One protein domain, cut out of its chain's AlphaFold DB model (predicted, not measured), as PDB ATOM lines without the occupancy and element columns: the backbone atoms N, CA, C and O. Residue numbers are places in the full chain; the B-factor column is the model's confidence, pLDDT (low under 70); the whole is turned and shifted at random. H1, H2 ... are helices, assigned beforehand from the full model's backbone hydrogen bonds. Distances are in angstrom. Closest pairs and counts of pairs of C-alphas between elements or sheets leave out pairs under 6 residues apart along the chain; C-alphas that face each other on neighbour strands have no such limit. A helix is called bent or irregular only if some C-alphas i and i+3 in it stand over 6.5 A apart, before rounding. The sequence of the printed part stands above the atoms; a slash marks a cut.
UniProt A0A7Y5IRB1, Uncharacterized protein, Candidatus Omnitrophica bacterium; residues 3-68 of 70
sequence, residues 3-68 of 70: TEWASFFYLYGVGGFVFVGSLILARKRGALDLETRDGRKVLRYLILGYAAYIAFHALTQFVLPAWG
ATOM      1  N   THR A   3     127.180 155.669 155.795       74.06
ATOM      2  CA  THR A   3     126.614 157.027 155.909       74.06
ATOM      3  C   THR A   3     126.909 157.696 157.247       74.06
ATOM      4  O   THR A   3     127.142 158.897 157.292       74.06
ATOM      5  N   GLU A   4     126.944 156.934 158.338       80.12
ATOM      6  CA  GLU A   4     127.083 157.496 159.689       80.12
ATOM      7  C   GLU A   4     128.483 158.045 159.958       80.12
ATOM      8  O   GLU A   4     128.622 159.144 160.485       80.12
ATOM      9  N   TRP A   5     129.520 157.340 159.500       82.69
ATOM     10  CA  TRP A   5     130.897 157.832 159.547       82.69
ATOM     11  C   TRP A   5     131.089 159.067 158.668       82.69
ATOM     12  O   TRP A   5     131.719 160.029 159.099       82.69
ATOM     13  N   ALA A   6     130.510 159.077 157.463       86.31
ATOM     14  CA  ALA A   6     130.573 160.233 156.574       86.31
ATOM     15  C   ALA A   6     129.899 161.463 157.203       86.31
ATOM     16  O   ALA A   6     130.493 162.539 157.230       86.31
ATOM     17  N   SER A   7     128.705 161.296 157.778       87.62
ATOM     18  CA  SER A   7     127.999 162.359 158.500       87.62
ATOM     19  C   SER A   7     128.759 162.822 159.744       87.62
ATOM     20  O   SER A   7     128.825 164.022 160.004       87.62
ATOM     21  N   PHE A   8     129.380 161.901 160.486       90.56
ATOM     22  CA  PHE A   8     130.212 162.219 161.645       90.56
ATOM     23  C   PHE A   8     131.420 163.073 161.242       90.56
ATOM     24  O   PHE A   8     131.601 164.180 161.747       90.56
ATOM     25  N   PHE A   9     132.219 162.614 160.277       89.31
ATOM     26  CA  PHE A   9     133.374 163.373 159.797       89.31
ATOM     27  C   PHE A   9     132.978 164.684 159.127       89.31
ATOM     28  O   PHE A   9     133.712 165.659 159.246       89.31
ATOM     29  N   TYR A  10     131.825 164.751 158.465       90.19
ATOM     30  CA  TYR A  10     131.314 166.007 157.938       90.19
ATOM     31  C   TYR A  10     131.001 166.987 159.070       90.19
ATOM     32  O   TYR A  10     131.534 168.094 159.089       90.19
ATOM     33  N   LEU A  11     130.199 166.575 160.054       91.00
ATOM     34  CA  LEU A  11     129.755 167.458 161.127       91.00
ATOM     35  C   LEU A  11     130.924 167.935 161.998       91.00
ATOM     36  O   LEU A  11     131.065 169.134 162.238       91.00
ATOM     37  N   TYR A  12     131.794 167.023 162.432       93.62
ATOM     38  CA  TYR A  12     132.928 167.362 163.294       93.62
ATOM     39  C   TYR A  12     134.148 167.851 162.504       93.62
ATOM     40  O   TYR A  12     134.924 168.651 163.006       93.62
ATOM     41  N   GLY A  13     134.318 167.465 161.243       93.38
ATOM     42  CA  GLY A  13     135.377 168.008 160.390       93.38
ATOM     43  C   GLY A  13     135.078 169.440 159.958       93.38
ATOM     44  O   GLY A  13     135.865 170.347 160.231       93.38
ATOM     45  N   VAL A  14     133.915 169.674 159.341       95.38
ATOM     46  CA  VAL A  14     133.490 171.021 158.920       95.38
ATOM     47  C   VAL A  14     133.245 171.902 160.142       95.38
ATOM     48  O   VAL A  14     133.736 173.030 160.191       95.38
ATOM     49  N   GLY A  15     132.569 171.382 161.169       93.88
ATOM     50  CA  GLY A  15     132.384 172.091 162.435       93.88
ATOM     51  C   GLY A  15     133.712 172.419 163.118       93.88
ATOM     52  O   GLY A  15     133.887 173.529 163.613       93.88
ATOM     53  N   GLY A  16     134.684 171.504 163.080       95.50
ATOM     54  CA  GLY A  16     136.024 171.711 163.625       95.50
ATOM     55  C   GLY A  16     136.806 172.774 162.863       95.50
ATOM     56  O   GLY A  16     137.450 173.622 163.477       95.50
ATOM     57  N   PHE A  17     136.692 172.798 161.534       97.00
ATOM     58  CA  PHE A  17     137.282 173.848 160.709       97.00
ATOM     59  C   PHE A  17     136.712 175.229 161.060       97.00
ATOM     60  O   PHE A  17     137.471 176.173 161.291       97.00
ATOM     61  N   VAL A  18     135.385 175.340 161.174       97.00
ATOM     62  CA  VAL A  18     134.713 176.583 161.582       97.00
ATOM     63  C   VAL A  18     135.120 176.987 163.002       97.00
ATOM     64  O   VAL A  18     135.412 178.158 163.249       97.00
ATOM     65  N   PHE A  19     135.201 176.033 163.930       96.38
ATOM     66  CA  PHE A  19     135.623 176.267 165.308       96.38
ATOM     67  C   PHE A  19     137.057 176.809 165.386       96.38
ATOM     68  O   PHE A  19     137.287 177.866 165.972       96.38
ATOM     69  N   VAL A  20     138.018 176.153 164.728       96.56
ATOM     70  CA  VAL A  20     139.417 176.609 164.684       96.56
ATOM     71  C   VAL A  20     139.530 177.965 163.987       96.56
ATOM     72  O   VAL A  20     140.211 178.858 164.495       96.56
ATOM     73  N   GLY A  21     138.827 178.165 162.869       97.19
ATOM     74  CA  GLY A  21     138.762 179.460 162.190       97.19
ATOM     75  C   GLY A  21     138.245 180.573 163.106       97.19
ATOM     76  O   GLY A  21     138.815 181.665 163.139       97.19
ATOM     77  N   SER A  22     137.235 180.273 163.925       96.56
ATOM     78  CA  SER A  22     136.688 181.206 164.913       96.56
ATOM     79  C   SER A  22     137.684 181.513 166.032       96.56
ATOM     80  O   SER A  22     137.814 182.672 166.413       96.56
ATOM     81  N   LEU A  23     138.451 180.528 166.513       96.88
ATOM     82  CA  LEU A  23     139.519 180.755 167.497       96.88
ATOM     83  C   LEU A  23     140.636 181.643 166.936       96.88
ATOM     84  O   LEU A  23     141.118 182.548 167.620       96.88
ATOM     85  N   ILE A  24     141.029 181.423 165.677       96.38
ATOM     86  CA  ILE A  24     142.012 182.266 164.986       96.38
ATOM     87  C   ILE A  24     141.479 183.695 164.858       96.38
ATOM     88  O   ILE A  24     142.216 184.649 165.117       96.38
ATOM     89  N   LEU A  25     140.208 183.864 164.485       97.00
ATOM     90  CA  LEU A  25     139.577 185.178 164.391       97.00
ATOM     91  C   LEU A  25     139.485 185.864 165.761       97.00
ATOM     92  O   LEU A  25     139.855 187.032 165.873       97.00
ATOM     93  N   ALA A  26     139.066 185.142 166.801       96.25
ATOM     94  CA  ALA A  26     139.000 185.639 168.173       96.25
ATOM     95  C   ALA A  26     140.374 186.118 168.655       96.25
ATOM     96  O   ALA A  26     140.488 187.207 169.215       96.25
ATOM     97  N   ARG A  27     141.437 185.362 168.346       95.75
ATOM     98  CA  ARG A  27     142.815 185.783 168.612       95.75
ATOM     99  C   ARG A  27     143.176 187.057 167.853       95.75
ATOM    100  O   ARG A  27     143.672 188.003 168.452       95.75
ATOM    101  N   LYS A  28     142.917 187.108 166.542       95.06
ATOM    102  CA  LYS A  28     143.241 188.273 165.696       95.06
ATOM    103  C   LYS A  28     142.520 189.552 166.127       95.06
ATOM    104  O   LYS A  28     143.040 190.637 165.908       95.06
ATOM    105  N   ARG A  29     141.325 189.435 166.710       94.81
ATOM    106  CA  ARG A  29     140.526 190.568 167.203       94.81
ATOM    107  C   ARG A  29     140.830 190.946 168.657       94.81
ATOM    108  O   ARG A  29     140.184 191.848 169.173       94.81
ATOM    109  N   GLY A  30     141.770 190.265 169.316       92.12
ATOM    110  CA  GLY A  30     142.106 190.496 170.725       92.12
ATOM    111  C   GLY A  30     141.084 189.941 171.722       92.12
ATOM    112  O   GLY A  30     141.271 190.087 172.923       92.12
ATOM    113  N   ALA A  31     140.029 189.263 171.256       92.06
ATOM    114  CA  ALA A  31     139.053 188.600 172.124       92.06
ATOM    115  C   ALA A  31     139.637 187.358 172.821       92.06
ATOM    116  O   ALA A  31     139.150 186.943 173.869       92.06
ATOM    117  N   LEU A  32     140.686 186.762 172.240       95.31
ATOM    118  CA  LEU A  32     141.438 185.656 172.827       95.31
ATOM    119  C   LEU A  32     142.933 185.988 172.857       95.31
ATOM    120  O   LEU A  32     143.668 185.710 171.906       95.31
ATOM    121  N   ASP A  33     143.384 186.564 173.966       94.94
ATOM    122  CA  ASP A  33     144.787 186.916 174.166       94.94
ATOM    123  C   ASP A  33     145.601 185.737 174.731       94.94
ATOM    124  O   ASP A  33     145.488 185.369 175.900       94.94
ATOM    125  N   LEU A  34     146.466 185.155 173.899       94.00
ATOM    126  CA  LEU A  34     147.309 184.018 174.278       94.00
ATOM    127  C   LEU A  34     148.595 184.410 175.024       94.00
ATOM    128  O   LEU A  34     149.315 183.520 175.491       94.00
ATOM    129  N   GLU A  35     148.891 185.702 175.169       94.69
ATOM    130  CA  GLU A  35     150.013 186.197 175.973       94.69
ATOM    131  C   GLU A  35     149.692 186.108 177.471       94.69
ATOM    132  O   GLU A  35     150.564 185.810 178.298       94.69
ATOM    133  N   THR A  36     148.409 186.195 177.824       95.06
ATOM    134  CA  THR A  36     147.936 186.016 179.200       95.06
ATOM    135  C   THR A  36     147.802 184.542 179.593       95.06
ATOM    136  O   THR A  36     147.523 183.651 178.784       95.06
ATOM    137  N   ARG A  37     147.987 184.253 180.890       94.62
ATOM    138  CA  ARG A  37     147.744 182.904 181.435       94.62
ATOM    139  C   ARG A  37     146.286 182.490 181.270       94.62
ATOM    140  O   ARG A  37     146.032 181.323 180.984       94.62
ATOM    141  N   ASP A  38     145.356 183.424 181.433       94.75
ATOM    142  CA  ASP A  38     143.932 183.116 181.395       94.75
ATOM    143  C   ASP A  38     143.430 182.893 179.972       94.75
ATOM    144  O   ASP A  38     142.737 181.906 179.748       94.75
ATOM    145  N   GLY A  39     143.880 183.657 178.973       95.75
ATOM    146  CA  GLY A  39     143.531 183.353 177.583       95.75
ATOM    147  C   GLY A  39     144.102 182.013 177.099       95.75
ATOM    148  O   GLY A  39     143.419 181.271 176.390       95.75
ATOM    149  N   ARG A  40     145.291 181.603 177.571       95.94
ATOM    150  CA  ARG A  40     145.795 180.231 177.337       95.94
ATOM    151  C   ARG A  40     144.946 179.158 178.013       95.94
ATOM    152  O   ARG A  40     144.762 178.089 177.430       95.94
ATOM    153  N   LYS A  41     144.438 179.406 179.227       97.31
ATOM    154  CA  LYS A  41     143.500 178.487 179.894       97.31
ATOM    155  C   LYS A  41     142.189 178.394 179.119       97.31
ATOM    156  O   LYS A  41     141.736 177.286 178.867       97.31
ATOM    157  N   VAL A  42     141.631 179.524 178.685       96.50
ATOM    158  CA  VAL A  42     140.406 179.575 177.874       96.50
ATOM    159  C   VAL A  42     140.582 178.780 176.584       96.50
ATOM    160  O   VAL A  42     139.768 177.907 176.303       96.50
ATOM    161  N   LEU A  43     141.677 178.987 175.843       96.75
ATOM    162  CA  LEU A  43     141.967 178.199 174.641       96.75
ATOM    163  C   LEU A  43     142.051 176.696 174.951       96.75
ATOM    164  O   LEU A  43     141.478 175.889 174.223       96.75
ATOM    165  N   ARG A  44     142.736 176.310 176.037       97.00
ATOM    166  CA  ARG A  44     142.807 174.905 176.467       97.00
ATOM    167  C   ARG A  44     141.426 174.338 176.775       97.00
ATOM    168  O   ARG A  44     141.131 173.248 176.307       97.00
ATOM    169  N   TYR A  45     140.583 175.053 177.517       97.44
ATOM    170  CA  TYR A  45     139.231 174.592 177.837       97.44
ATOM    171  C   TYR A  45     138.343 174.486 176.601       97.44
ATOM    172  O   TYR A  45     137.592 173.525 176.488       97.44
ATOM    173  N   LEU A  46     138.471 175.405 175.644       96.88
ATOM    174  CA  LEU A  46     137.738 175.346 174.380       96.88
ATOM    175  C   LEU A  46     138.154 174.126 173.549       96.88
ATOM    176  O   LEU A  46     137.293 173.377 173.094       96.88
ATOM    177  N   ILE A  47     139.459 173.879 173.397       96.75
ATOM    178  CA  ILE A  47     139.962 172.704 172.668       96.75
ATOM    179  C   ILE A  47     139.560 171.407 173.380       96.75
ATOM    180  O   ILE A  47     139.080 170.480 172.732       96.75
ATOM    181  N   LEU A  48     139.730 171.338 174.704       97.75
ATOM    182  CA  LEU A  48     139.366 170.156 175.488       97.75
ATOM    183  C   LEU A  48     137.861 169.892 175.451       97.75
ATOM    184  O   LEU A  48     137.463 168.747 175.275       97.75
ATOM    185  N   GLY A  49     137.033 170.930 175.569       97.25
ATOM    186  CA  GLY A  49     135.581 170.811 175.470       97.25
ATOM    187  C   GLY A  49     135.152 170.294 174.101       97.25
ATOM    188  O   GLY A  49     134.345 169.373 174.018       97.25
ATOM    189  N   TYR A  50     135.754 170.814 173.030       96.50
ATOM    190  CA  TYR A  50     135.486 170.344 171.675       96.50
ATOM    191  C   TYR A  50     135.916 168.882 171.460       96.50
ATOM    192  O   TYR A  50     135.149 168.077 170.936       96.50
ATOM    193  N   ALA A  51     137.112 168.508 171.925       96.62
ATOM    194  CA  ALA A  51     137.600 167.133 171.840       96.62
ATOM    195  C   ALA A  51     136.744 166.158 172.666       96.62
ATOM    196  O   ALA A  51     136.402 165.081 172.183       96.62
ATOM    197  N   ALA A  52     136.356 166.544 173.885       97.00
ATOM    198  CA  ALA A  52     135.475 165.752 174.738       97.00
ATOM    199  C   ALA A  52     134.085 165.583 174.112       97.00
ATOM    200  O   ALA A  52     133.523 164.493 174.164       97.00
ATOM    201  N   TYR A  53     133.557 166.628 173.470       95.44
ATOM    202  CA  TYR A  53     132.291 166.577 172.747       95.44
ATOM    203  C   TYR A  53     132.335 165.585 171.574       95.44
ATOM    204  O   TYR A  53     131.465 164.720 171.477       95.44
ATOM    205  N   ILE A  54     133.385 165.633 170.742       95.56
ATOM    206  CA  ILE A  54     133.599 164.645 169.671       95.56
ATOM    207  C   ILE A  54     133.714 163.235 170.253       95.56
ATOM    208  O   ILE A  54     133.088 162.313 169.740       95.56
ATOM    209  N   ALA A  55     134.506 163.053 171.313       94.81
ATOM    210  CA  ALA A  55     134.717 161.747 171.928       94.81
ATOM    211  C   ALA A  55     133.417 161.167 172.505       94.81
ATOM    212  O   ALA A  55     133.132 159.991 172.298       94.81
ATOM    213  N   PHE A  56     132.604 161.989 173.171       94.94
ATOM    214  CA  PHE A  56     131.293 161.589 173.679       94.94
ATOM    215  C   PHE A  56     130.353 161.162 172.547       94.94
ATOM    216  O   PHE A  56     129.680 160.135 172.639       94.94
ATOM    217  N   HIS A  57     130.342 161.910 171.447       92.31
ATOM    218  CA  HIS A  57     129.549 161.546 170.282       92.31
ATOM    219  C   HIS A  57     130.068 160.290 169.582       92.31
ATOM    220  O   HIS A  57     129.276 159.427 169.227       92.31
ATOM    221  N   ALA A  58     131.382 160.113 169.459       90.75
ATOM    222  CA  ALA A  58     131.949 158.882 168.919       90.75
ATOM    223  C   ALA A  58     131.594 157.672 169.796       90.75
ATOM    224  O   ALA A  58     131.234 156.609 169.289       90.75
ATOM    225  N   LEU A  59     131.651 157.844 171.120       91.94
ATOM    226  CA  LEU A  59     131.280 156.813 172.081       91.94
ATOM    227  C   LEU A  59     129.806 156.426 171.923       91.94
ATOM    228  O   LEU A  59     129.494 155.248 171.810       91.94
ATOM    229  N   THR A  60     128.901 157.400 171.877       89.06
ATOM    230  CA  THR A  60     127.455 157.139 171.807       89.06
ATOM    231  C   THR A  60     126.982 156.677 170.431       89.06
ATOM    232  O   THR A  60     126.051 155.888 170.362       89.06
ATOM    233  N   GLN A  61     127.618 157.114 169.342       87.88
ATOM    234  CA  GLN A  61     127.220 156.740 167.980       87.88
ATOM    235  C   GLN A  61     127.851 155.429 167.505       87.88
ATOM    236  O   GLN A  61     127.255 154.734 166.690       87.88
ATOM    237  N   PHE A  62     129.046 155.078 167.988       87.06
ATOM    238  CA  PHE A  62     129.770 153.905 167.484       87.06
ATOM    239  C   PHE A  62     130.060 152.861 168.556       87.06
ATOM    240  O   PHE A  62     129.899 151.673 168.300       87.06
ATOM    241  N   VAL A  63     130.490 153.271 169.750       85.38
ATOM    242  CA  VAL A  63     130.953 152.326 170.782       85.38
ATOM    243  C   VAL A  63     129.784 151.719 171.554       85.38
ATOM    244  O   VAL A  63     129.744 150.506 171.742       85.38
ATOM    245  N   LEU A  64     128.820 152.540 171.973       84.62
ATOM    246  CA  LEU A  64     127.653 152.101 172.737       84.62
ATOM    247  C   LEU A  64     126.747 151.157 171.923       84.62
ATOM    248  O   LEU A  64     126.425 150.084 172.437       84.62
ATOM    249  N   PRO A  65     126.420 151.451 170.648       84.06
ATOM    250  CA  PRO A  65     125.624 150.539 169.828       84.06
ATOM    251  C   PRO A  65     126.390 149.252 169.500       84.06
ATOM    252  O   PRO A  65     125.808 148.170 169.466       84.06
ATOM    253  N   ALA A  66     127.719 149.325 169.338       80.75
ATOM    254  CA  ALA A  66     128.556 148.139 169.136       80.75
ATOM    255  C   ALA A  66     128.588 147.197 170.355       80.75
ATOM    256  O   ALA A  66     128.953 146.031 170.210       80.75
ATOM    257  N   TRP A  67     128.210 147.681 171.541       76.00
ATOM    258  CA  TRP A  67     128.130 146.913 172.788       76.00
ATOM    259  C   TRP A  67     126.697 146.506 173.173       76.00
ATOM    260  O   TRP A  67     126.481 146.001 174.273       76.00
ATOM    261  N   GLY A  68     125.716 146.689 172.281       76.94
ATOM    262  CA  GLY A  68     124.315 146.337 172.544       76.94
ATOM    263  C   GLY A  68     123.561 147.352 173.408       76.94
ATOM    264  O   GLY A  68     122.518 147.019 173.969       76.94
TER     265      GLY A  68
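What this domain is: This is residues 3 to 68 of the 70 residues of an uncharacterized protein of Candidatus Omnitrophica bacterium (UniProt A0A7Y5IRB1). Two long helices, H2 and H1, run side by side in opposite ways, like a narrow U, with the loop of residues 29 to 36 joining them at one end of the rod. The pair is loosely packed, and at the other end residues 63 to 68, the last turn of H2 and the two residues after it, stick out past the rest. The printed part has 66 residues with two named helices, H1 then H2, and no named strand, and the class is all helix. The whole is loose, with a radius of gyration of the C-alphas of 15.0 A, and the C-alphas span 47 by 20 by 10 A.

Where its parts are: Begin with the longest helix, H2, residues 37 to 66: find C-alpha 37 at (147.744, 182.904, 181.435), and from there it runs 41.6 A to C-alpha 66 at (128.556, 148.139, 169.136). Near residue 60 it has a kink of 33 degrees, and it is irregular, but only just: C-alphas 61 and 64 are 6.7 A apart. Then look back to H1, residues 3 to 28, which begins at C-alpha 3 at (126.614, 157.027, 155.909) and measures 36.7 A from first to last C-alpha.

How they stand to each other: Set H2 beside H1 and you find them close but not clearly touching, with 2 pairs of C-alphas within 8 A. Their closest C-alphas are those of Tyr 12 and Ile 54, 7.0 A apart. Their lines stand at a shallow tilt of 4 degrees, opposite ways, and their centres are 12.6 A apart. In H1 every O i to N i+4 pair is within hydrogen-bond range; in H2 24 of 26 are.

The domain as a whole: Look at Gly 30 and Gly 68 for the two C-alphas farthest apart, 47.6 A. The printed part has no cut, and the link from H1 to H2, 8 residues, is short. Residues 63 to 68, of which 63 to 66 belong to H2, stand free. In the B-factor column the mean pLDDT of the printed part is 92.5, and no printed residue is under 70.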